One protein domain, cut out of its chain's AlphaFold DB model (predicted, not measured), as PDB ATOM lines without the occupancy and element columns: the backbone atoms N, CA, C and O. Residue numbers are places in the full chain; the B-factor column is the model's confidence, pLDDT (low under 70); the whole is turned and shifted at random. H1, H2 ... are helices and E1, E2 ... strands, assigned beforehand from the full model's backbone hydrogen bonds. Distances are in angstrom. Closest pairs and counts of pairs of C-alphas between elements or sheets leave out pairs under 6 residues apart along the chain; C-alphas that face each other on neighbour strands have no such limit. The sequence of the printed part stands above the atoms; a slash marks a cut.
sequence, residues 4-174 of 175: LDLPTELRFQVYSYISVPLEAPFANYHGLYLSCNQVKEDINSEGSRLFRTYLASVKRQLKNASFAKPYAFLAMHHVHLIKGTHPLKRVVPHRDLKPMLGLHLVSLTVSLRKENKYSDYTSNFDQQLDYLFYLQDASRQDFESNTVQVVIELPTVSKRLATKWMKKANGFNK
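What this domain is: This is residues 4 to 174 of the 175 residues of an uncharacterized protein of Ophiobolus disseminans (UniProt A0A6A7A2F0). An elongated body has a twisted sheet of four strands in its middle and helices toward both ends. H1, H2 and the first part of the long helix H3 make one end, H3 runs from there to the sheet's edge strand E1, H6 covers E3 and E4, and H7 lies beside H6 at the other end. The printed part has 171 residues with seven named helices and four named strands, in the order H1 H2 H3 E1 H4 E2 H5 E3 H6 E4 H7, and its class is mixed, helices and strands. The sheet is mixed, in the order E1 E2 E3 E4, with E1 antiparallel to E2 and the other neighbours parallel. The whole is only just loose, close to compact, with a radius of gyration of the C-alphas of 18.7 A, and spans 62 by 39 by 26 A.

How they stand to each other: H1, residues 8 to 19, touches H3, residues 37 to 61, at a steep tilt of 54 degrees; the closest C-alphas are those of Ser 19 and Gly 47, 4.6 A apart, and H3 touches H1 with residues 42 to 51 alone. H2, residues 26 to 33, touches H3 only at the corner by their tight link, with the C-alphas of Tyr 33 and Lys 40 closest at 5.2 A. H3 is the hub, touching three helices, and it is on the sheet with its residues 52 to 60. E1, residues 65 to 67, is an edge strand and the antiparallel neighbour of E2, residues 78 to 84, at 151 degrees, with N 66 and O 82 2.8 A apart, within hydrogen-bond range. H4, residues 74 to 77, is close to H3 but not clearly touching it, with the C-alphas of Ser 48 and Met 76 closest at 7.6 A. H5, residues 94 to 101, only just touches H3, with 3 pairs of C-alphas within 8 A, and only grazes the sheet. E2 and E3, residues 107 to 113, are parallel at 20 degrees, with N 81 and O 109 2.7 A apart, within hydrogen-bond range. E4, residues 150 to 153, is the other edge strand, parallel to E3 at 26 degrees, with N 151 and O 108 2.9 A apart, within that range. H6, residues 122 to 141, is on the sheet over E3 and E4 at a height over the sheet of 10.4 A, and runs along the strands, at 7 degrees to E3 on the local plane. With H3 and H6 on one face of the sheet there are two layers, helices over a sheet. E2, H5, E3 and E3, H6, E4 are strand-helix-strand units, two parallel neighbour strands with a helix between them in the chain, each with a right-handed crossover. H7, residues 159 to 172, is close to H6 but not clearly touching it, with the C-alphas of Leu 129 and Trp 165 closest at 7.3 A. Every O i to N i+4 pair is within hydrogen-bond range in H7, against 6 of 8 in H1, 2 of 4 in H2, 19 of 21 in H3, 2 of 4 in H5 and 14 of 16 in H6; H4 is too short for such a pair.

Where its parts are: H1 begins at C-alpha 8, (47.440, 45.748, 101.000), and is 15.6 A long. H3 is 35.8 A long and ends at C-alpha 61, (19.746, 48.849, 117.377). E2 is 19.5 A long, E3 18.9 A and H6 29.2 A. H7 is 20.5 A long and ends at C-alpha 172, (-3.738, 36.046, 101.690).

The domain as a whole: The C-alphas of Asp 5 and Asp 120 are the two farthest apart, at 62.8 A. The printed part has no cut and no long link. Its mean pLDDT is 80.4, and 46 residues are under 70, among them residues 85 to 95 and 115 to 128.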
ATOM      1  N   LEU A   4      46.542  42.883  92.497       95.38
ATOM      2  CA  LEU A   4      47.611  42.369  93.357       95.38
ATOM      3  C   LEU A   4      48.868  43.245  93.365       95.38
ATOM      4  O   LEU A   4      49.679  43.102  94.272       95.38
ATOM      5  N   ASP A   5      49.007  44.161  92.404       96.81
ATOM      6  CA  ASP A   5      50.114  45.123  92.382       96.81
ATOM      7  C   ASP A   5      49.872  46.279  93.373       96.81
ATOM      8  O   ASP A   5      50.759  47.099  93.610       96.81
ATOM      9  N   LEU A   6      48.662  46.379  93.937       95.94
ATOM     10  CA  LEU A   6      48.313  47.409  94.908       95.94
ATOM     11  C   LEU A   6      48.810  47.043  96.317       95.94
ATOM     12  O   LEU A   6      48.681  45.888  96.740       95.94
ATOM     13  N   PRO A   7      49.260  48.040  97.101       97.00
ATOM     14  CA  PRO A   7      49.459  47.891  98.536       97.00
ATOM     15  C   PRO A   7      48.233  47.288  99.230       97.00
ATOM     16  O   PRO A   7      47.084  47.552  98.858       97.00
ATOM     17  N   THR A   8      48.478  46.479 100.259       95.94
ATOM     18  CA  THR A   8      47.440  45.748 101.000       95.94
ATOM     19  C   THR A   8      46.345  46.669 101.538       95.94
ATOM     20  O   THR A   8      45.171  46.317 101.485       95.94
ATOM     21  N   GLU A   9      46.696  47.875 101.970       96.56
ATOM     22  CA  GLU A   9      45.768  48.879 102.491       96.56
ATOM     23  C   GLU A   9      44.744  49.309 101.433       96.56
ATOM     24  O   GLU A   9      43.549  49.404 101.722       96.56
ATOM     25  N   LEU A  10      45.193  49.510 100.189       96.69
ATOM     26  CA  LEU A  10      44.311  49.861  99.074       96.69
ATOM     27  C   LEU A  10      43.438  48.672  98.667       96.69
ATOM     28  O   LEU A  10      42.251  48.842  98.396       96.69
ATOM     29  N   ARG A  11      43.990  47.452  98.686       95.94
ATOM     30  CA  ARG A  11      43.201  46.231  98.449       95.94
ATOM     31  C   ARG A  11      42.097  46.085  99.498       95.94
ATOM     32  O   ARG A  11      40.956  45.811  99.143       95.94
ATOM     33  N   PHE A  12      42.393  46.356 100.767       95.44
ATOM     34  CA  PHE A  12      41.408  46.304 101.852       95.44
ATOM     35  C   PHE A  12      40.338  47.389 101.729       95.44
ATOM     36  O   PHE A  12      39.168  47.114 101.995       95.44
ATOM     37  N   GLN A  13      40.692  48.588 101.254       94.69
ATOM     38  CA  GLN A  13      39.692  49.596 100.899       94.69
ATOM     39  C   GLN A  13      38.749  49.087  99.806       94.69
ATOM     40  O   GLN A  13      37.536  49.184  99.975       94.69
ATOM     41  N   VAL A  14      39.270  48.465  98.743       93.12
ATOM     42  CA  VAL A  14      38.434  47.829  97.706       93.12
ATOM     43  C   VAL A  14      37.533  46.754  98.318       93.12
ATOM     44  O   VAL A  14      36.331  46.726  98.051       93.12
ATOM     45  N   TYR A  15      38.075  45.901  99.190       93.75
ATOM     46  CA  TYR A  15      37.289  44.861  99.849       93.75
ATOM     47  C   TYR A  15      36.216  45.431 100.781       93.75
ATOM     48  O   TYR A  15      35.161  44.819 100.942       93.75
ATOM     49  N   SER A  16      36.412  46.617 101.356       93.00
ATOM     50  CA  SER A  16      35.410  47.239 102.226       93.00
ATOM     51  C   SER A  16      34.084  47.516 101.507       93.00
ATOM     52  O   SER A  16      33.028  47.276 102.095       93.00
ATOM     53  N   TYR A  17      34.129  47.878 100.218       90.12
ATOM     54  CA  TYR A  17      32.936  48.118  99.395       90.12
ATOM     55  C   TYR A  17      32.106  46.852  99.151       90.12
ATOM     56  O   TYR A  17      30.890  46.927  99.019       90.12
ATOM     57  N   ILE A  18      32.743  45.676  99.120       91.31
ATOM     58  CA  ILE A  18      32.054  44.395  98.875       91.31
ATOM     59  C   ILE A  18      31.672  43.670 100.171       91.31
ATOM     60  O   ILE A  18      30.878  42.731 100.156       91.31
ATOM     61  N   SER A  19      32.263  44.077 101.296       92.81
ATOM     62  CA  SER A  19      32.138  43.379 102.579       92.81
ATOM     63  C   SER A  19      30.780  43.591 103.231       92.81
ATOM     64  O   SER A  19      30.255  42.674 103.859       92.81
ATOM     65  N   VAL A  20      30.207  44.789 103.092       93.00
ATOM     66  CA  VAL A  20      28.847  45.091 103.544       93.00
ATOM     67  C   VAL A  20      28.003  45.371 102.304       93.00
ATOM     68  O   VAL A  20      28.234  46.381 101.646       93.00
ATOM     69  N   PRO A  21      27.035  44.505 101.960       90.38
ATOM     70  CA  PRO A  21      26.299  44.597 100.708       90.38
ATOM     71  C   PRO A  21      25.211  45.680 100.805       90.38
ATOM     72  O   PRO A  21      24.028  45.370 100.860       90.38
ATOM     73  N   LEU A  22      25.607  46.950 100.916       90.50
ATOM     74  CA  LEU A  22      24.691  48.095 101.024       90.50
ATOM     75  C   LEU A  22      24.224  48.589  99.655       90.50
ATOM     76  O   LEU A  22      23.066  48.957  99.513       90.50
ATOM     77  N   GLU A  23      25.125  48.590  98.674       89.69
ATOM     78  CA  GLU A  23      24.889  49.192  97.353       89.69
ATOM     79  C   GLU A  23      24.657  48.151  96.253       89.69
ATOM     80  O   GLU A  23      24.029  48.441  95.239       89.69
ATOM     81  N   ALA A  24      25.195  46.939  96.429       89.69
ATOM     82  CA  ALA A  24      25.105  45.879  95.437       89.69
ATOM     83  C   ALA A  24      25.146  44.480  96.075       89.69
ATOM     84  O   ALA A  24      25.774  44.283  97.124       89.69
ATOM     85  N   PRO A  25      24.515  43.475  95.434       89.25
ATOM     86  CA  PRO A  25      24.604  42.088  95.864       89.25
ATOM     87  C   PRO A  25      26.011  41.535  95.654       89.25
ATOM     88  O   PRO A  25      26.664  41.793  94.643       89.25
ATOM     89  N   PHE A  26      26.449  40.674  96.576       89.12
ATOM     90  CA  PHE A  26      27.766  40.037  96.492       89.12
ATOM     91  C   PHE A  26      27.964  39.200  95.217       89.12
ATOM     92  O   PHE A  26      29.092  39.042  94.754       89.12
ATOM     93  N   ALA A  27      26.878  38.714  94.606       89.12
ATOM     94  CA  ALA A  27      26.919  38.017  93.321       89.12
ATOM     95  C   ALA A  27      27.683  38.809  92.239       89.12
ATOM     96  O   ALA A  27      28.414  38.206  91.454       89.12
ATOM     97  N   ASN A  28      27.614  40.146  92.261       91.56
ATOM     98  CA  ASN A  28      28.326  41.012  91.316       91.56
ATOM     99  C   ASN A  28      29.853  40.965  91.495       91.56
ATOM    100  O   ASN A  28      30.599  41.201  90.548       91.56
ATOM    101  N   TYR A  29      30.327  40.627  92.695       91.88
ATOM    102  CA  TYR A  29      31.747  40.549  93.048       91.88
ATOM    103  C   TYR A  29      32.246  39.104  93.158       91.88
ATOM    104  O   TYR A  29      33.396  38.865  93.532       91.88
ATOM    105  N   HIS A  30      31.411  38.122  92.807       91.88
ATOM    106  CA  HIS A  30      31.755  36.709  92.932       91.88
ATOM    107  C   HIS A  30      32.980  36.336  92.082       91.88
ATOM    108  O   HIS A  30      33.854  35.604  92.541       91.88
ATOM    109  N   GLY A  31      33.093  36.902  90.875       93.94
ATOM    110  CA  GLY A  31      34.262  36.705  90.014       93.94
ATOM    111  C   GLY A  31      35.564  37.217  90.640       93.94
ATOM    112  O   GLY A  31      36.586  36.544  90.558       93.94
ATOM    113  N   LEU A  32      35.521  38.357  91.342       93.00
ATOM    114  CA  LEU A  32      36.674  38.883  92.078       93.00
ATOM    115  C   LEU A  32      37.081  37.933  93.210       93.00
ATOM    116  O   LEU A  32      38.259  37.612  93.351       93.00
ATOM    117  N   TYR A  33      36.112  37.438  93.978       94.12
ATOM    118  CA  TYR A  33      36.359  36.481  95.057       94.12
ATOM    119  C   TYR A  33      36.987  35.167  94.568       94.12
ATOM    120  O   TYR A  33      37.809  34.577  95.265       94.12
ATOM    121  N   LEU A  34      36.619  34.713  93.368       94.62
ATOM    122  CA  LEU A  34      37.156  33.499  92.751       94.62
ATOM    123  C   LEU A  34      38.424  33.728  91.916       94.62
ATOM    124  O   LEU A  34      38.983  32.761  91.404       94.62
ATOM    125  N   SER A  35      38.884  34.973  91.770       94.81
ATOM    126  CA  SER A  35      39.971  35.312  90.845       94.81
ATOM    127  C   SER A  35      41.311  34.672  91.222       94.81
ATOM    128  O   SER A  35      42.016  34.170  90.348       94.81
ATOM    129  N   CYS A  36      41.670  34.660  92.510       95.75
ATOM    130  CA  CYS A  36      42.850  33.959  93.014       95.75
ATOM    131  C   CYS A  36      42.775  33.689  94.526       95.75
ATOM    132  O   CYS A  36      41.989  34.304  95.254       95.75
ATOM    133  N   ASN A  37      43.637  32.789  95.011       96.69
ATOM    134  CA  ASN A  37      43.674  32.394  96.422       96.69
ATOM    135  C   ASN A  37      44.002  33.565  97.357       96.69
ATOM    136  O   ASN A  37      43.339  33.704  98.378       96.69
ATOM    137  N   GLN A  38      44.939  34.444  96.984       96.19
ATOM    138  CA  GLN A  38      45.308  35.593  97.819       96.19
ATOM    139  C   GLN A  38      44.123  36.545  98.030       96.19
ATOM    140  O   GLN A  38      43.800  36.888  99.161       96.19
ATOM    141  N   VAL A  39      43.433  36.934  96.951       96.25
ATOM    142  CA  VAL A  39      42.248  37.808  97.035       96.25
ATOM    143  C   VAL A  39      41.156  37.146  97.872       96.25
ATOM    144  O   VAL A  39      40.538  37.791  98.715       96.25
ATOM    145  N   LYS A  40      40.935  35.843  97.674       95.88
ATOM    146  CA  LYS A  40      39.973  35.064  98.454       95.88
ATOM    147  C   LYS A  40      40.306  35.064  99.948       95.88
ATOM    148  O   LYS A  40      39.405  35.241 100.766       95.88
ATOM    149  N   GLU A  41      41.565  34.841 100.309       96.06
ATOM    150  CA  GLU A  41      42.045  34.851 101.695       96.06
ATOM    151  C   GLU A  41      41.901  36.232 102.331       96.06
ATOM    152  O   GLU A  41      41.350  36.343 103.430       96.06
ATOM    153  N   ASP A  42      42.288  37.281 101.609       96.12
ATOM    154  CA  ASP A  42      42.178  38.655 102.084       96.12
ATOM    155  C   ASP A  42      40.715  39.051 102.322       96.12
ATOM    156  O   ASP A  42      40.381  39.558 103.395       96.12
ATOM    157  N   ILE A  43      39.811  38.752 101.379       95.69
ATOM    158  CA  ILE A  43      38.369  39.000 101.535       95.69
ATOM    159  C   ILE A  43      37.794  38.167 102.686       95.69
ATOM    160  O   ILE A  43      37.012  38.675 103.491       95.69
ATOM    161  N   ASN A  44      38.179  36.892 102.804       95.12
ATOM    162  CA  ASN A  44      37.708  36.044 103.896       95.12
ATOM    163  C   ASN A  44      38.125  36.595 105.264       95.12
ATOM    164  O   ASN A  44      37.336  36.519 106.205       95.12
ATOM    165  N   SER A  45      39.335  37.138 105.382       94.75
ATOM    166  CA  SER A  45      39.843  37.721 106.621       94.75
ATOM    167  C   SER A  45      39.210  39.087 106.897       94.75
ATOM    168  O   SER A  45      38.441  39.254 107.853       94.75
ATOM    169  N   GLU A  46      39.480  40.056 106.024       95.19
ATOM    170  CA  GLU A  46      39.121  41.455 106.229       95.19
ATOM    171  C   GLU A  46      37.624  41.683 106.033       95.19
ATOM    172  O   GLU A  46      36.968  42.320 106.863       95.19
ATOM    173  N   GLY A  47      37.037  41.081 105.000       93.94
ATOM    174  CA  GLY A  47      35.614  41.239 104.737       93.94
ATOM    175  C   GLY A  47      34.739  40.616 105.813       93.94
ATOM    176  O   GLY A  47      33.765  41.234 106.254       93.94
ATOM    177  N   SER A  48      35.133  39.458 106.355       93.62
ATOM    178  CA  SER A  48      34.420  38.879 107.500       93.62
ATOM    179  C   SER A  48      34.512  39.765 108.737       93.62
ATOM    180  O   SER A  48      33.538  39.895 109.485       93.62
ATOM    181  N   ARG A  49      35.676  40.382 108.981       94.62
ATOM    182  CA  ARG A  49      35.887  41.303 110.103       94.62
ATOM    183  C   ARG A  49      34.989  42.534 109.981       94.62
ATOM    184  O   ARG A  49      34.301  42.882 110.948       94.62
ATOM    185  N   LEU A  50      34.949  43.156 108.804       94.50
ATOM    186  CA  LEU A  50      34.118  44.328 108.524       94.50
ATOM    187  C   LEU A  50      32.627  43.998 108.646       94.50
ATOM    188  O   LEU A  50      31.904  44.686 109.370       94.50
ATOM    189  N   PHE A  51      32.175  42.895 108.046       93.56
ATOM    190  CA  PHE A  51      30.767  42.511 108.112       93.56
ATOM    191  C   PHE A  51      30.321  42.150 109.537       93.56
ATOM    192  O   PHE A  51      29.255  42.575 109.981       93.56
ATOM    193  N   ARG A  52      31.153  41.448 110.326       93.50
ATOM    194  CA  ARG A  52      30.877  41.207 111.761       93.50
ATOM    195  C   ARG A  52      30.763  42.507 112.548       93.50
ATOM    196  O   ARG A  52      29.905  42.612 113.422       93.50
ATOM    197  N   THR A  53      31.617  43.481 112.245       94.38
ATOM    198  CA  THR A  53      31.598  44.801 112.890       94.38
ATOM    199  C   THR A  53      30.302  45.544 112.562       94.38
ATOM    200  O   THR A  53      29.664  46.090 113.463       94.38
ATOM    201  N   TYR A  54      29.858  45.480 111.306       93.69
ATOM    202  CA  TYR A  54      28.565  46.012 110.886       93.69
ATOM    203  C   TYR A  54      27.397  45.306 111.595       93.69
ATOM    204  O   TYR A  54      26.576  45.960 112.233       93.69
ATOM    205  N   LEU A  55      27.349  43.970 111.601       92.88
ATOM    206  CA  LEU A  55      26.300  43.235 112.321       92.88
ATOM    207  C   LEU A  55      26.294  43.558 113.821       92.88
ATOM    208  O   LEU A  55      25.232  43.648 114.433       92.88
ATOM    209  N   ALA A  56      27.460  43.774 114.431       93.12
ATOM    210  CA  ALA A  56      27.550  44.202 115.822       93.12
ATOM    211  C   ALA A  56      26.961  45.606 116.046       93.12
ATOM    212  O   ALA A  56      26.363  45.840 117.098       93.12
ATOM    213  N   SER A  57      27.086  46.525 115.083       93.31
ATOM    214  CA  SER A  57      26.464  47.854 115.157       93.31
ATOM    215  C   SER A  57      24.941  47.763 115.006       93.31
ATOM    216  O   SER A  57      24.215  48.332 115.825       93.31
ATOM    217  N   VAL A  58      24.449  46.951 114.063       91.81
ATOM    218  CA  VAL A  58      23.012  46.691 113.877       91.81
ATOM    219  C   VAL A  58      22.417  45.997 115.101       91.81
ATOM    220  O   VAL A  58      21.334  46.360 115.558       91.81
ATOM    221  N   LYS A  59      23.146  45.062 115.724       90.62
ATOM    222  CA  LYS A  59      22.719  44.392 116.962       90.62
ATOM    223  C   LYS A  59      22.393  45.382 118.083       90.62
ATOM    224  O   LYS A  59      21.478  45.133 118.856       90.62
ATOM    225  N   ARG A  60      23.121  46.501 118.189       89.44
ATOM    226  CA  ARG A  60      22.852  47.528 119.218       89.44
ATOM    227  C   ARG A  60      21.511  48.229 118.996       89.44
ATOM    228  O   ARG A  60      20.907  48.689 119.960       89.44
ATOM    229  N   GLN A  61      21.048  48.291 117.749       88.31
ATOM    230  CA  GLN A  61      19.746  48.849 117.377       88.31
ATOM    231  C   GLN A  61      18.630  47.809 117.566       88.31
ATOM    232  O   GLN A  61      17.524  48.140 117.990       88.31
ATOM    233  N   LEU A  62      18.942  46.532 117.323       85.56
ATOM    234  CA  LEU A  62      18.035  45.404 117.501       85.56
ATOM    235  C   LEU A  62      17.982  44.931 118.962       85.56
ATOM    236  O   LEU A  62      18.741  44.059 119.395       85.56
ATOM    237  N   LYS A  63      17.028  45.454 119.735       82.12
ATOM    238  CA  LYS A  63      16.783  44.969 121.103       82.12
ATOM    239  C   LYS A  63      16.463  43.469 121.099       82.12
ATOM    240  O   LYS A  63      15.643  43.002 120.310       82.12
ATOM    241  N   ASN A  64      17.089  42.725 122.013       83.38
ATOM    242  CA  ASN A  64      16.881  41.283 122.218       83.38
ATOM    243  C   ASN A  64      17.145  40.417 120.976       83.38
ATOM    244  O   ASN A  64      16.555  39.350 120.814       83.38
ATOM    245  N   ALA A  65      18.038  40.867 120.098       88.19
ATOM    246  CA  ALA A  65      18.487  40.105 118.949       88.19
ATOM    247  C   ALA A  65      19.886  39.525 119.152       88.19
ATOM    248  O   ALA A  65      20.764  40.094 119.807       88.19
ATOM    249  N   SER A  66      20.120  38.396 118.504       91.50
ATOM    250  CA  SER A  66      21.438  37.811 118.316       91.50
ATOM    251  C   SER A  66      21.560  37.305 116.890       91.50
ATOM    252  O   SER A  66      20.575  36.889 116.295       91.50
ATOM    253  N   PHE A  67      22.766  37.353 116.341       92.06
ATOM    254  CA  PHE A  67      23.062  36.760 115.043       92.06
ATOM    255  C   PHE A  67      23.729  35.409 115.270       92.06
ATOM    256  O   PHE A  67      24.597  35.300 116.147       92.06
ATOM    257  N   ALA A  68      23.352  34.391 114.496       91.00
ATOM    258  CA  ALA A  68      24.169  33.187 114.422       91.00
ATOM    259  C   ALA A  68      25.549  33.572 113.873       91.00
ATOM    260  O   ALA A  68      25.668  34.487 113.058       91.00
ATOM    261  N   LYS A  69      26.608  32.912 114.347       85.06
ATOM    262  CA  LYS A  69      27.966  33.189 113.875       85.06
ATOM    263  C   LYS A  69      28.179  32.466 112.544       85.06
ATOM    264  O   LYS A  69      28.226  31.239 112.555       85.06
ATOM    265  N   PRO A  70      28.347  33.178 111.419       79.75
ATOM    266  CA  PRO A  70      28.749  32.528 110.184       79.75
ATOM    267  C   PRO A  70      30.227  32.119 110.268       79.75
ATOM    268  O   PRO A  70      31.075  32.863 110.781       79.75
ATOM    269  N   TYR A  71      30.525  30.925 109.755       78.50
ATOM    270  CA  TYR A  71      31.865  30.332 109.781       78.50
ATOM    271  C   TYR A  71      32.764  30.812 108.630       78.50
ATOM    272  O   TYR A  71      33.981  30.808 108.778       78.50
ATOM    273  N   ALA A  72      32.179  31.266 107.518       86.81
ATOM    274  CA  ALA A  72      32.896  31.699 106.318       86.81
ATOM    275  C   ALA A  72      32.254  32.949 105.707       86.81
ATOM    276  O   ALA A  72      31.048  33.139 105.867       86.81
ATOM    277  N   PHE A  73      33.038  33.747 104.971       87.12
ATOM    278  CA  PHE A  73      32.597  35.012 104.371       87.12
ATOM    279  C   PHE A  73      31.388  34.848 103.439       87.12
ATOM    280  O   PHE A  73      30.382  35.525 103.612       87.12
ATOM    281  N   LEU A  74      31.422  33.866 102.530       87.75
ATOM    282  CA  LEU A  74      30.285  33.584 101.641       87.75
ATOM    283  C   LEU A  74      28.993  33.278 102.413       87.75
ATOM    284  O   LEU A  74      27.914  33.731 102.040       87.75
ATOM    285  N   ALA A  75      29.106  32.550 103.527       87.88
ATOM    286  CA  ALA A  75      27.963  32.226 104.372       87.88
ATOM    287  C   ALA A  75      27.415  33.453 105.119       87.88
ATOM    288  O   ALA A  75      26.295  33.415 105.615       87.88
ATOM    289  N   MET A  76      28.167  34.555 105.198       87.12
ATOM    290  CA  MET A  76      27.715  35.769 105.877       87.12
ATOM    291  C   MET A  76      26.604  36.495 105.116       87.12
ATOM    292  O   MET A  76      25.838  37.229 105.734       87.12
ATOM    293  N   HIS A  77      26.454  36.244 103.811       87.88
ATOM    294  CA  HIS A  77      25.332  36.760 103.018       87.88
ATOM    295  C   HIS A  77      24.011  36.016 103.278       87.88
ATOM    296  O   HIS A  77      22.963  36.440 102.788       87.88
ATOM    297  N   HIS A  78      24.057  34.936 104.062       91.50
ATOM    298  CA  HIS A  78      22.903  34.239 104.616       91.50
ATOM    299  C   HIS A  78      22.802  34.577 106.107       91.50
ATOM    300  O   HIS A  78      23.314  33.859 106.969       91.50
ATOM    301  N   VAL A  79      22.188  35.713 106.436       92.25
ATOM    302  CA  VAL A  79      22.144  36.172 107.827       92.25
ATOM    303  C   VAL A  79      21.044  35.452 108.587       92.25
ATOM    304  O   VAL A  79      19.879  35.496 108.207       92.25
ATOM    305  N   HIS A  80      21.404  34.856 109.721       93.31
ATOM    306  CA  HIS A  80      20.459  34.236 110.641       93.31
ATOM    307  C   HIS A  80      20.291  35.094 111.894       93.31
ATOM    308  O   HIS A  80      21.182  35.184 112.742       93.31
ATOM    309  N   LEU A  81      19.145  35.758 111.987       91.56
ATOM    310  CA  LEU A  81      18.733  36.615 113.084       91.56
ATOM    311  C   LEU A  81      17.846  35.837 114.060       91.56
ATOM    312  O   LEU A  81      16.723  35.461 113.742       91.56
ATOM    313  N   ILE A  82      18.315  35.674 115.288       89.56
ATOM    314  CA  ILE A  82      17.575  35.054 116.383       89.56
ATOM    315  C   ILE A  82      17.050  36.167 117.293       89.56
ATOM    316  O   ILE A  82      17.833  36.822 117.990       89.56
ATOM    317  N   LYS A  83      15.733  36.383 117.303       84.56
ATOM    318  CA  LYS A  83      15.060  37.433 118.084       84.56
ATOM    319  C   LYS A  83      14.326  36.828 119.282       84.56
ATOM    320  O   LYS A  83      13.568  35.873 119.133       84.56
ATOM    321  N   GLY A  84      14.553  37.372 120.475       78.94
ATOM    322  CA  GLY A  84      13.838  36.983 121.690       78.94
ATOM    323  C   GLY A  84      12.372  37.413 121.646       78.94
ATOM    324  O   GLY A  84      12.048  38.521 121.212       78.94
ATOM    325  N   THR A  85      11.476  36.541 122.104       67.69
ATOM    326  CA  THR A  85      10.041  36.828 122.210       67.69
ATOM    327  C   THR A  85       9.744  37.649 123.464       67.69
ATOM    328  O   THR A  85       9.174  37.135 124.425       67.69
ATOM    329  N   HIS A  86      10.124  38.924 123.490       62.66
ATOM    330  CA  HIS A  86       9.619  39.810 124.538       62.66
ATOM    331  C   HIS A  86       8.117  40.072 124.312       62.66
ATOM    332  O   HIS A  86       7.695  40.158 123.154       62.66
ATOM    333  N   PRO A  87       7.295  40.217 125.370       59.38
ATOM    334  CA  PRO A  87       5.894  40.600 125.233       59.38
ATOM    335  C   PRO A  87       5.819  41.943 124.504       59.38
ATOM    336  O   PRO A  87       6.195  42.985 125.050       59.38
ATOM    337  N   LEU A  88       5.380  41.902 123.245       57.38
ATOM    338  CA  LEU A  88       5.233  43.058 122.371       57.38
ATOM    339  C   LEU A  88       4.076  43.913 122.901       57.38
ATOM    340  O   LEU A  88       2.967  43.869 122.392       57.38
ATOM    341  N   LYS A  89       4.321  44.711 123.947       58.53
ATOM    342  CA  LYS A  89       3.296  45.608 124.505       58.53
ATOM    343  C   LYS A  89       2.800  46.632 123.475       58.53
ATOM    344  O   LYS A  89       1.695  47.141 123.629       58.53
ATOM    345  N   ARG A  90       3.591  46.925 122.435       58.53
ATOM    346  CA  ARG A  90       3.189  47.683 121.242       58.53
ATOM    347  C   ARG A  90       3.952  47.165 120.027       58.53
ATOM    348  O   ARG A  90       5.177  47.231 119.978       58.53
ATOM    349  N   VAL A  91       3.212  46.637 119.063       54.09
ATOM    350  CA  VAL A  91       3.713  46.173 117.772       54.09
ATOM    351  C   VAL A  91       4.121  47.409 116.962       54.09
ATOM    352  O   VAL A  91       3.275  48.056 116.357       54.09
ATOM    353  N   VAL A  92       5.405  47.781 116.974       52.78
ATOM    354  CA  VAL A  92       5.983  48.674 115.948       52.78
ATOM    355  C   VAL A  92       7.043  47.870 115.189       52.78
ATOM    356  O   VAL A  92       8.213  47.886 115.561       52.78
ATOM    357  N   PRO A  93       6.637  47.099 114.165       58.06
ATOM    358  CA  PRO A  93       7.460  46.043 113.582       58.06
ATOM    359  C   PRO A  93       8.679  46.513 112.785       58.06
ATOM    360  O   PRO A  93       9.672  45.793 112.675       58.06
ATOM    361  N   HIS A  94       8.561  47.688 112.164       53.81
ATOM    362  CA  HIS A  94       9.330  48.023 110.961       53.81
ATOM    363  C   HIS A  94      10.682  48.649 111.257       53.81
ATOM    364  O   HIS A  94      11.640  48.435 110.520       53.81
ATOM    365  N   ARG A  95      10.764  49.450 112.325       64.38
ATOM    366  CA  ARG A  95      11.951  50.279 112.564       64.38
ATOM    367  C   ARG A  95      13.172  49.439 112.902       64.38
ATOM    368  O   ARG A  95      14.267  49.785 112.478       64.38
ATOM    369  N   ASP A  96      12.961  48.323 113.590       76.25
ATOM    370  CA  ASP A  96      14.059  47.505 114.078       76.25
ATOM    371  C   ASP A  96      14.775  46.793 112.924       76.25
ATOM    372  O   ASP A  96      15.995  46.831 112.857       76.25
ATOM    373  N   LEU A  97      14.045  46.175 111.985       81.25
ATOM    374  CA  LEU A  97      14.659  45.363 110.922       81.25
ATOM    375  C   LEU A  97      15.053  46.145 109.669       81.25
ATOM    376  O   LEU A  97      15.730  45.583 108.811       81.25
ATOM    377  N   LYS A  98      14.688  47.427 109.567       83.81
ATOM    378  CA  LYS A  98      15.028  48.263 108.409       83.81
ATOM    379  C   LYS A  98      16.520  48.206 108.024       83.81
ATOM    380  O   LYS A  98      16.787  48.025 106.840       83.81
ATOM    381  N   PRO A  99      17.489  48.269 108.964       87.25
ATOM    382  CA  PRO A  99      18.907  48.168 108.617       87.25
ATOM    383  C   PRO A  99      19.285  46.836 107.957       87.25
ATOM    384  O   PRO A  99      20.198  46.804 107.147       87.25
ATOM    385  N   MET A 100      18.584  45.744 108.283       88.00
ATOM    386  CA  MET A 100      18.833  44.426 107.694       88.00
ATOM    387  C   MET A 100      18.183  44.282 106.321       88.00
ATOM    388  O   MET A 100      18.771  43.677 105.435       88.00
ATOM    389  N   LEU A 101      16.978  44.831 106.144       85.62
ATOM    390  CA  LEU A 101      16.239  44.732 104.883       85.62
ATOM    391  C   LEU A 101      16.879  45.549 103.755       85.62
ATOM    392  O   LEU A 101      16.740  45.163 102.600       85.62
ATOM    393  N   GLY A 102      17.600  46.626 104.087       86.94
ATOM    394  CA  GLY A 102      18.360  47.413 103.109       86.94
ATOM    395  C   GLY A 102      19.630  46.726 102.594       86.94
ATOM    396  O   GLY A 102      20.227  47.199 101.632       86.94
ATOM    397  N   LEU A 103      20.052  45.614 103.203       90.25
ATOM    398  CA  LEU A 103      21.207  44.851 102.738       90.25
ATOM    399  C   LEU A 103      20.834  43.966 101.542       90.25
ATOM    400  O   LEU A 103      19.806  43.284 101.555       90.25
ATOM    401  N   HIS A 104      21.730  43.880 100.559       90.81
ATOM    402  CA  HIS A 104      21.678  42.908  99.468       90.81
ATOM    403  C   HIS A 104      22.131  41.514  99.931       90.81
ATOM    404  O   HIS A 104      23.170  40.991  99.517       90.81
ATOM    405  N   LEU A 105      21.364  40.916 100.844       90.81
ATOM    406  CA  LEU A 105      21.593  39.556 101.330       90.81
ATOM    407  C   LEU A 105      21.035  38.519 100.354       90.81
ATOM    408  O   LEU A 105      20.001  38.726  99.721       90.81
ATOM    409  N   VAL A 106      21.678  37.351 100.301       90.12
ATOM    410  CA  VAL A 106      21.110  36.191  99.601       90.12
ATOM    411  C   VAL A 106      19.926  35.655 100.398       90.12
ATOM    412  O   VAL A 106      18.871  35.371  99.838       90.12
ATOM    413  N   SER A 107      20.063  35.568 101.723       90.62
ATOM    414  CA  SER A 107      18.924  35.266 102.581       90.62
ATOM    415  C   SER A 107      19.011  35.938 103.946       90.62
ATOM    416  O   SER A 107      20.090  36.088 104.521       90.62
ATOM    417  N   LEU A 108      17.851  36.275 104.498       91.31
ATOM    418  CA  LEU A 108      17.664  36.680 105.885       91.31
ATOM    419  C   LEU A 108      16.732  35.678 106.567       91.31
ATOM    420  O   LEU A 108      15.526  35.678 106.332       91.31
ATOM    421  N   THR A 109      17.288  34.836 107.429       90.69
ATOM    422  CA  THR A 109      16.516  33.916 108.262       90.69
ATOM    423  C   THR A 109      16.208  34.583 109.594       90.69
ATOM    424  O   THR A 109      17.127  34.985 110.302       90.69
ATOM    425  N   VAL A 110      14.936  34.695 109.964       87.81
ATOM    426  CA  VAL A 110      14.498  35.229 111.258       87.81
ATOM    427  C   VAL A 110      13.896  34.104 112.088       87.81
ATOM    428  O   VAL A 110      12.851  33.559 111.735       87.81
ATOM    429  N   SER A 111      14.527  33.792 113.216       86.50
ATOM    430  CA  SER A 111      14.051  32.788 114.171       86.50
ATOM    431  C   SER A 111      13.601  33.447 115.458       86.50
ATOM    432  O   SER A 111      14.302  34.285 116.033       86.50
ATOM    433  N   LEU A 112      12.439  33.036 115.952       81.62
ATOM    434  CA  LEU A 112      11.918  33.518 117.226       81.62
ATOM    435  C   LEU A 112      12.345  32.574 118.353       81.62
ATOM    436  O   LEU A 112      11.949  31.409 118.394       81.62
ATOM    437  N   ARG A 113      13.157  33.075 119.288       81.31
ATOM    438  CA  ARG A 113      13.612  32.308 120.450       81.31
ATOM    439  C   ARG A 113      12.658  32.490 121.623       81.31
ATOM    440  O   ARG A 113      12.435  33.608 122.083       81.31
ATOM    441  N   LYS A 114      12.184  31.361 122.153       70.69
ATOM    442  CA  LYS A 114      11.445  31.273 123.415       70.69
ATOM    443  C   LYS A 114      12.325  31.726 124.578       70.69
ATOM    444  O   LYS A 114      13.362  31.118 124.852       70.69
ATOM    445  N   GLU A 115      11.888  32.756 125.293       67.25
ATOM    446  CA  GLU A 115      12.413  33.024 126.628       67.25
ATOM    447  C   GLU A 115      11.823  31.981 127.583       67.25
ATOM    448  O   GLU A 115      10.622  31.928 127.846       67.25
ATOM    449  N   ASN A 116      12.675  31.070 128.048       57.56
ATOM    450  CA  ASN A 116      12.308  30.064 129.035       57.56
ATOM    451  C   ASN A 116      11.994  30.760 130.362       57.56
ATOM    452  O   ASN A 116      12.921  30.963 131.140       57.56
ATOM    453  N   LYS A 117      10.728  31.134 130.604       56.56
ATOM    454  CA  LYS A 117      10.114  31.311 131.938       56.56
ATOM    455  C   LYS A 117       8.599  31.606 131.825       56.56
ATOM    456  O   LYS A 117       8.174  32.741 131.680       56.56
ATOM    457  N   TYR A 118       7.800  30.543 131.922       53.38
ATOM    458  CA  TYR A 118       6.500  30.496 132.619       53.38
ATOM    459  C   TYR A 118       5.280  31.370 132.233       53.38
ATOM    460  O   TYR A 118       4.289  31.267 132.948       53.38
ATOM    461  N   SER A 119       5.232  32.148 131.146       51.28
ATOM    462  CA  SER A 119       4.022  32.948 130.839       51.28
ATOM    463  C   SER A 119       3.162  32.435 129.673       51.28
ATOM    464  O   SER A 119       3.659  31.883 128.688       51.28
ATOM    465  N   ASP A 120       1.847  32.615 129.837       55.16
ATOM    466  CA  ASP A 120       0.749  32.260 128.934       55.16
ATOM    467  C   ASP A 120       1.024  32.584 127.458       55.16
ATOM    468  O   ASP A 120       1.191  33.732 127.045       55.16
ATOM    469  N   TYR A 121       1.043  31.528 126.646       51.84
ATOM    470  CA  TYR A 121       1.536  31.531 125.267       51.84
ATOM    471  C   TYR A 121       0.524  31.989 124.213       51.84
ATOM    472  O   TYR A 121       0.897  32.258 123.071       51.84
ATOM    473  N   THR A 122      -0.766  32.010 124.534       56.78
ATOM    474  CA  THR A 122      -1.805  32.029 123.498       56.78
ATOM    475  C   THR A 122      -2.102  33.418 122.949       56.78
ATOM    476  O   THR A 122      -2.420  33.522 121.768       56.78
ATOM    477  N   SER A 123      -1.961  34.483 123.743       57.50
ATOM    478  CA  SER A 123      -2.338  35.843 123.324       57.50
ATOM    479  C   SER A 123      -1.266  36.566 122.500       57.50
ATOM    480  O   SER A 123      -1.602  37.371 121.637       57.50
ATOM    481  N   ASN A 124       0.021  36.250 122.693       65.19
ATOM    482  CA  ASN A 124       1.120  36.890 121.954       65.19
ATOM    483  C   ASN A 124       1.477  36.192 120.634       65.19
ATOM    484  O   ASN A 124       2.188  36.772 119.814       65.19
ATOM    485  N   PHE A 125       1.014  34.960 120.408       67.50
ATOM    486  CA  PHE A 125       1.385  34.210 119.208       67.50
ATOM    487  C   PHE A 125       0.734  34.771 117.939       67.50
ATOM    488  O   PHE A 125       1.404  34.893 116.919       67.50
ATOM    489  N   ASP A 126      -0.538  35.177 118.002       68.38
ATOM    490  CA  ASP A 126      -1.222  35.765 116.844       68.38
ATOM    491  C   ASP A 126      -0.557  37.095 116.425       68.38
ATOM    492  O   ASP A 126      -0.326  37.316 115.239       68.38
ATOM    493  N   GLN A 127      -0.104  37.916 117.384       69.38
ATOM    494  CA  GLN A 127       0.667  39.138 117.097       69.38
ATOM    495  C   GLN A 127       2.049  38.848 116.497       69.38
ATOM    496  O   GLN A 127       2.524  39.588 115.636       69.38
ATOM    497  N   GLN A 128       2.710  37.775 116.941       69.81
ATOM    498  CA  GLN A 128       3.968  37.326 116.340       69.81
ATOM    499  C   GLN A 128       3.749  36.836 114.911       69.81
ATOM    500  O   GLN A 128       4.550  37.154 114.041       69.81
ATOM    501  N   LEU A 129       2.665  36.109 114.643       70.25
ATOM    502  CA  LEU A 129       2.329  35.712 113.280       70.25
ATOM    503  C   LEU A 129       2.042  36.924 112.396       70.25
ATOM    504  O   LEU A 129       2.549  36.973 111.283       70.25
ATOM    505  N   ASP A 130       1.299  37.912 112.890       72.88
ATOM    506  CA  ASP A 130       1.017  39.147 112.148       72.88
ATOM    507  C   ASP A 130       2.291  39.928 111.834       72.88
ATOM    508  O   ASP A 130       2.471  40.401 110.714       72.88
ATOM    509  N   TYR A 131       3.215  39.995 112.794       73.12
ATOM    510  CA  TYR A 131       4.551  40.550 112.591       73.12
ATOM    511  C   TYR A 131       5.306  39.823 111.471       73.12
ATOM    512  O   TYR A 131       5.902  40.460 110.606       73.12
ATOM    513  N   LEU A 132       5.274  38.492 111.475       72.25
ATOM    514  CA  LEU A 132       5.968  37.663 110.495       72.25
ATOM    515  C   LEU A 132       5.350  37.768 109.094       72.25
ATOM    516  O   LEU A 132       6.091  37.912 108.125       72.25
ATOM    517  N   PHE A 133       4.018  37.764 108.987       72.00
ATOM    518  CA  PHE A 133       3.315  38.009 107.724       72.00
ATOM    519  C   PHE A 133       3.637  39.388 107.176       72.00
ATOM    520  O   PHE A 133       3.989  39.508 106.010       72.00
ATOM    521  N   TYR A 134       3.625  40.402 108.040       73.50
ATOM    522  CA  TYR A 134       4.035  41.731 107.636       73.50
ATOM    523  C   TYR A 134       5.464  41.733 107.079       73.50
ATOM    524  O   TYR A 134       5.704  42.357 106.058       73.50
ATOM    525  N   LEU A 135       6.432  41.072 107.726       70.69
ATOM    526  CA  LEU A 135       7.812  41.058 107.221       70.69
ATOM    527  C   LEU A 135       7.919  40.380 105.858       70.69
ATOM    528  O   LEU A 135       8.660  40.849 104.996       70.69
ATOM    529  N   GLN A 136       7.170  39.298 105.668       73.00
ATOM    530  CA  GLN A 136       7.100  38.610 104.392       73.00
ATOM    531  C   GLN A 136       6.459  39.498 103.315       73.00
ATOM    532  O   GLN A 136       6.994  39.595 102.215       73.00
ATOM    533  N   ASP A 137       5.373  40.200 103.629       73.19
ATOM    534  CA  ASP A 137       4.699  41.102 102.691       73.19
ATOM    535  C   ASP A 137       5.515  42.369 102.413       73.19
ATOM    536  O   ASP A 137       5.627  42.786 101.267       73.19
ATOM    537  N   ALA A 138       6.177  42.944 103.418       67.44
ATOM    538  CA  ALA A 138       7.063  44.096 103.256       67.44
ATOM    539  C   ALA A 138       8.272  43.775 102.374       67.44
ATOM    540  O   ALA A 138       8.731  44.645 101.642       67.44
ATOM    541  N   SER A 139       8.753  42.527 102.401       67.06
ATOM    542  CA  SER A 139       9.778  42.062 101.459       67.06
ATOM    543  C   SER A 139       9.265  41.932 100.018       67.06
ATOM    544  O   SER A 139      10.068  41.903  99.095       67.06
ATOM    545  N   ARG A 140       7.940  41.856  99.818       68.69
ATOM    546  CA  ARG A 140       7.294  41.645  98.513       68.69
ATOM    547  C   ARG A 140       6.720  42.909  97.888       68.69
ATOM    548  O   ARG A 140       6.719  42.993  96.667       68.69
ATOM    549  N   GLN A 141       6.139  43.804  98.690       60.75
ATOM    550  CA  GLN A 141       5.218  44.810  98.160       60.75
ATOM    551  C   GLN A 141       5.848  46.153  97.808       60.75
ATOM    552  O   GLN A 141       5.497  46.629  96.747       60.75
ATOM    553  N   ASP A 142       6.722  46.773  98.610       50.75
ATOM    554  CA  ASP A 142       7.161  48.156  98.293       50.75
ATOM    555  C   ASP A 142       8.296  48.706  99.180       50.75
ATOM    556  O   ASP A 142       8.474  49.914  99.328       50.75
ATOM    557  N   PHE A 143       9.097  47.846  99.809       52.25
ATOM    558  CA  PHE A 143      10.367  48.306 100.374       52.25
ATOM    559  C   PHE A 143      11.480  47.961  99.396       52.25
ATOM    560  O   PHE A 143      11.426  46.907  98.771       52.25
ATOM    561  N   GLU A 144      12.494  48.824  99.304       58.81
ATOM    562  CA  GLU A 144      13.813  48.580  98.692       58.81
ATOM    563  C   GLU A 144      14.530  47.421  99.417       58.81
ATOM    564  O   GLU A 144      15.634  47.556  99.948       58.81
ATOM    565  N   SER A 145      13.851  46.283  99.571       61.44
ATOM    566  CA  SER A 145      14.423  45.098 100.151       61.44
ATOM    567  C   SER A 145      15.308  44.498  99.091       61.44
ATOM    568  O   SER A 145      14.883  43.851  98.142       61.44
ATOM    569  N   ASN A 146      16.581  44.746  99.298       74.69
ATOM    570  CA  ASN A 146      17.653  44.232  98.484       74.69
ATOM    571  C   ASN A 146      17.934  42.744  98.773       74.69
ATOM    572  O   ASN A 146      18.734  42.104  98.088       74.69
ATOM    573  N   THR A 147      17.281  42.188  99.798       74.88
ATOM    574  CA  THR A 147      17.411  40.796 100.222       74.88
ATOM    575  C   THR A 147      16.568  39.875  99.346       74.88
ATOM    576  O   THR A 147      15.352  40.018  99.277       74.88
ATOM    577  N   VAL A 148      17.205  38.868  98.746       78.00
ATOM    578  CA  VAL A 148      16.553  37.950  97.794       78.00
ATOM    579  C   VAL A 148      15.507  37.058  98.470       78.00
ATOM    580  O   VAL A 148      14.460  36.774  97.892       78.00
ATOM    581  N   GLN A 149      15.776  36.599  99.695       82.25
ATOM    582  CA  GLN A 149      14.897  35.664 100.390       82.25
ATOM    583  C   GLN A 149      14.797  35.967 101.885       82.25
ATOM    584  O   GLN A 149      15.799  35.959 102.598       82.25
ATOM    585  N   VAL A 150      13.576  36.138 102.393       80.44
ATOM    586  CA  VAL A 150      13.307  36.179 103.838       80.44
ATOM    587  C   VAL A 150      12.723  34.837 104.274       80.44
ATOM    588  O   VAL A 150      11.657  34.431 103.811       80.44
ATOM    589  N   VAL A 151      13.430  34.135 105.159       83.00
ATOM    590  CA  VAL A 151      13.006  32.851 105.732       83.00
ATOM    591  C   VAL A 151      12.584  33.075 107.174       83.00
ATOM    592  O   VAL A 151      13.279  33.730 107.944       83.00
ATOM    593  N   ILE A 152      11.439  32.525 107.562       78.50
ATOM    594  CA  ILE A 152      10.905  32.675 108.913       78.50
ATOM    595  C   ILE A 152      10.880  31.303 109.572       78.50
ATOM    596  O   ILE A 152      10.113  30.425 109.178       78.50
ATOM    597  N   GLU A 153      11.717  31.125 110.588       79.69
ATOM    598  CA  GLU A 153      11.749  29.904 111.384       79.69
ATOM    599  C   GLU A 153      10.877  30.081 112.621       79.69
ATOM    600  O   GLU A 153      11.186  30.827 113.559       79.69
ATOM    601  N   LEU A 154       9.760  29.362 112.625       68.12
ATOM    602  CA  LEU A 154       8.909  29.272 113.796       68.12
ATOM    603  C   LEU A 154       9.538  28.299 114.806       68.12
ATOM    604  O   LEU A 154      10.029  27.241 114.406       68.12
ATOM    605  N   PRO A 155       9.495  28.603 116.117       66.88
ATOM    606  CA  PRO A 155       9.819  27.605 117.128       66.88
ATOM    607  C   PRO A 155       8.893  26.401 116.950       66.88
ATOM    608  O   PRO A 155       7.780  26.556 116.445       66.88
ATOM    609  N   THR A 156       9.319  25.214 117.385       65.81
ATOM    610  CA  THR A 156       8.502  23.996 117.339       65.81
ATOM    611  C   THR A 156       7.170  24.252 118.046       65.81
ATOM    612  O   THR A 156       7.074  24.265 119.274       65.81
ATOM    613  N   VAL A 157       6.142  24.542 117.256       64.38
ATOM    614  CA  VAL A 157       4.803  24.869 117.730       64.38
ATOM    615  C   VAL A 157       3.923  23.637 117.668       64.38
ATOM    616  O   VAL A 157       4.153  22.711 116.890       64.38
ATOM    617  N   SER A 158       2.867  23.630 118.481       58.94
ATOM    618  CA  SER A 158       1.843  22.598 118.371       58.94
ATOM    619  C   SER A 158       1.259  22.585 116.953       58.94
ATOM    620  O   SER A 158       1.042  23.635 116.341       58.94
ATOM    621  N   LYS A 159       0.959  21.389 116.435       63.59
ATOM    622  CA  LYS A 159       0.362  21.159 115.105       63.59
ATOM    623  C   LYS A 159      -0.792  22.127 114.794       63.59
ATOM    624  O   LYS A 159      -0.892  22.635 113.685       63.59
ATOM    625  N   ARG A 160      -1.610  22.451 115.806       69.12
ATOM    626  CA  ARG A 160      -2.745  23.387 115.734       69.12
ATOM    627  C   ARG A 160      -2.347  24.804 115.296       69.12
ATOM    628  O   ARG A 160      -3.082  25.431 114.535       69.12
ATOM    629  N   LEU A 161      -1.213  25.311 115.772       67.06
ATOM    630  CA  LEU A 161      -0.724  26.655 115.448       67.06
ATOM    631  C   LEU A 161      -0.146  26.717 114.033       67.06
ATOM    632  O   LEU A 161      -0.456  27.649 113.293       67.06
ATOM    633  N   ALA A 162       0.589  25.682 113.617       68.12
ATOM    634  CA  ALA A 162       1.049  25.552 112.235       68.12
ATOM    635  C   ALA A 162      -0.134  25.515 111.249       68.12
ATOM    636  O   ALA A 162      -0.116  26.189 110.222       68.12
ATOM    637  N   THR A 163      -1.219  24.805 111.585       74.88
ATOM    638  CA  THR A 163      -2.433  24.794 110.755       74.88
ATOM    639  C   THR A 163      -3.102  26.170 110.671       74.88
ATOM    640  O   THR A 163      -3.569  26.547 109.596       74.88
ATOM    641  N   LYS A 164      -3.152  26.943 111.769       72.94
ATOM    642  CA  LYS A 164      -3.656  28.329 111.737       72.94
ATOM    643  C   LYS A 164      -2.816  29.210 110.806       72.94
ATOM    644  O   LYS A 164      -3.390  29.941 110.003       72.94
ATOM    645  N   TRP A 165      -1.490  29.100 110.880       70.19
ATOM    646  CA  TRP A 165      -0.564  29.837 110.018       70.19
ATOM    647  C   TRP A 165      -0.788  29.523 108.535       70.19
ATOM    648  O   TRP A 165      -1.051  30.436 107.755       70.19
ATOM    649  N   MET A 166      -0.814  28.236 108.164       75.31
ATOM    650  CA  MET A 166      -1.059  27.799 106.782       75.31
ATOM    651  C   MET A 166      -2.406  28.300 106.243       75.31
ATOM    652  O   MET A 166      -2.499  28.738 105.099       75.31
ATOM    653  N   LYS A 167      -3.463  28.278 107.071       80.25
ATOM    654  CA  LYS A 167      -4.784  28.800 106.682       80.25
ATOM    655  C   LYS A 167      -4.753  30.304 106.411       80.25
ATOM    656  O   LYS A 167      -5.350  30.741 105.432       80.25
ATOM    657  N   LYS A 168      -4.061  31.082 107.251       73.38
ATOM    658  CA  LYS A 168      -3.940  32.535 107.083       73.38
ATOM    659  C   LYS A 168      -3.103  32.889 105.851       73.38
ATOM    660  O   LYS A 168      -3.568  33.670 105.030       73.38
ATOM    661  N   ALA A 169      -1.956  32.233 105.664       69.88
ATOM    662  CA  ALA A 169      -1.093  32.403 104.492       69.88
ATOM    663  C   ALA A 169      -1.834  32.118 103.169       69.88
ATOM    664  O   ALA A 169      -1.785  32.907 102.231       69.88
ATOM    665  N   ASN A 170      -2.596  31.020 103.113       76.19
ATOM    666  CA  ASN A 170      -3.370  30.652 101.923       76.19
ATOM    667  C   ASN A 170      -4.581  31.565 101.675       76.19
ATOM    668  O   ASN A 170      -5.037  31.673 100.540       76.19
ATOM    669  N   GLY A 171      -5.122  32.194 102.722       73.31
ATOM    670  CA  GLY A 171      -6.171  33.205 102.591       73.31
ATOM    671  C   GLY A 171      -5.658  34.519 101.999       73.31
ATOM    672  O   GLY A 171      -6.403  35.184 101.287       73.31
ATOM    673  N   PHE A 172      -4.391  34.860 102.251       59.16
ATOM    674  CA  PHE A 172      -3.738  36.046 101.690       59.16
ATOM    675  C   PHE A 172      -3.477  35.926 100.183       59.16
ATOM    676  O   PHE A 172      -3.724  36.879  99.460       59.16
ATOM    677  N   ASN A 173      -3.091  34.749  99.681       54.44
ATOM    678  CA  ASN A 173      -2.809  34.537  98.249       54.44
ATOM    679  C   ASN A 173      -4.057  34.514  97.334       54.44
ATOM    680  O   ASN A 173      -3.928  34.270  96.138       54.44
ATOM    681  N   LYS A 174      -5.270  34.670  97.881       57.84
ATOM    682  CA  LYS A 174      -6.535  34.615  97.122       57.84
ATOM    683  C   LYS A 174      -7.135  35.991  96.808       57.84
ATOM    684  O   LYS A 174      -8.244  36.040  96.280       57.84
TER     685      LYS A 174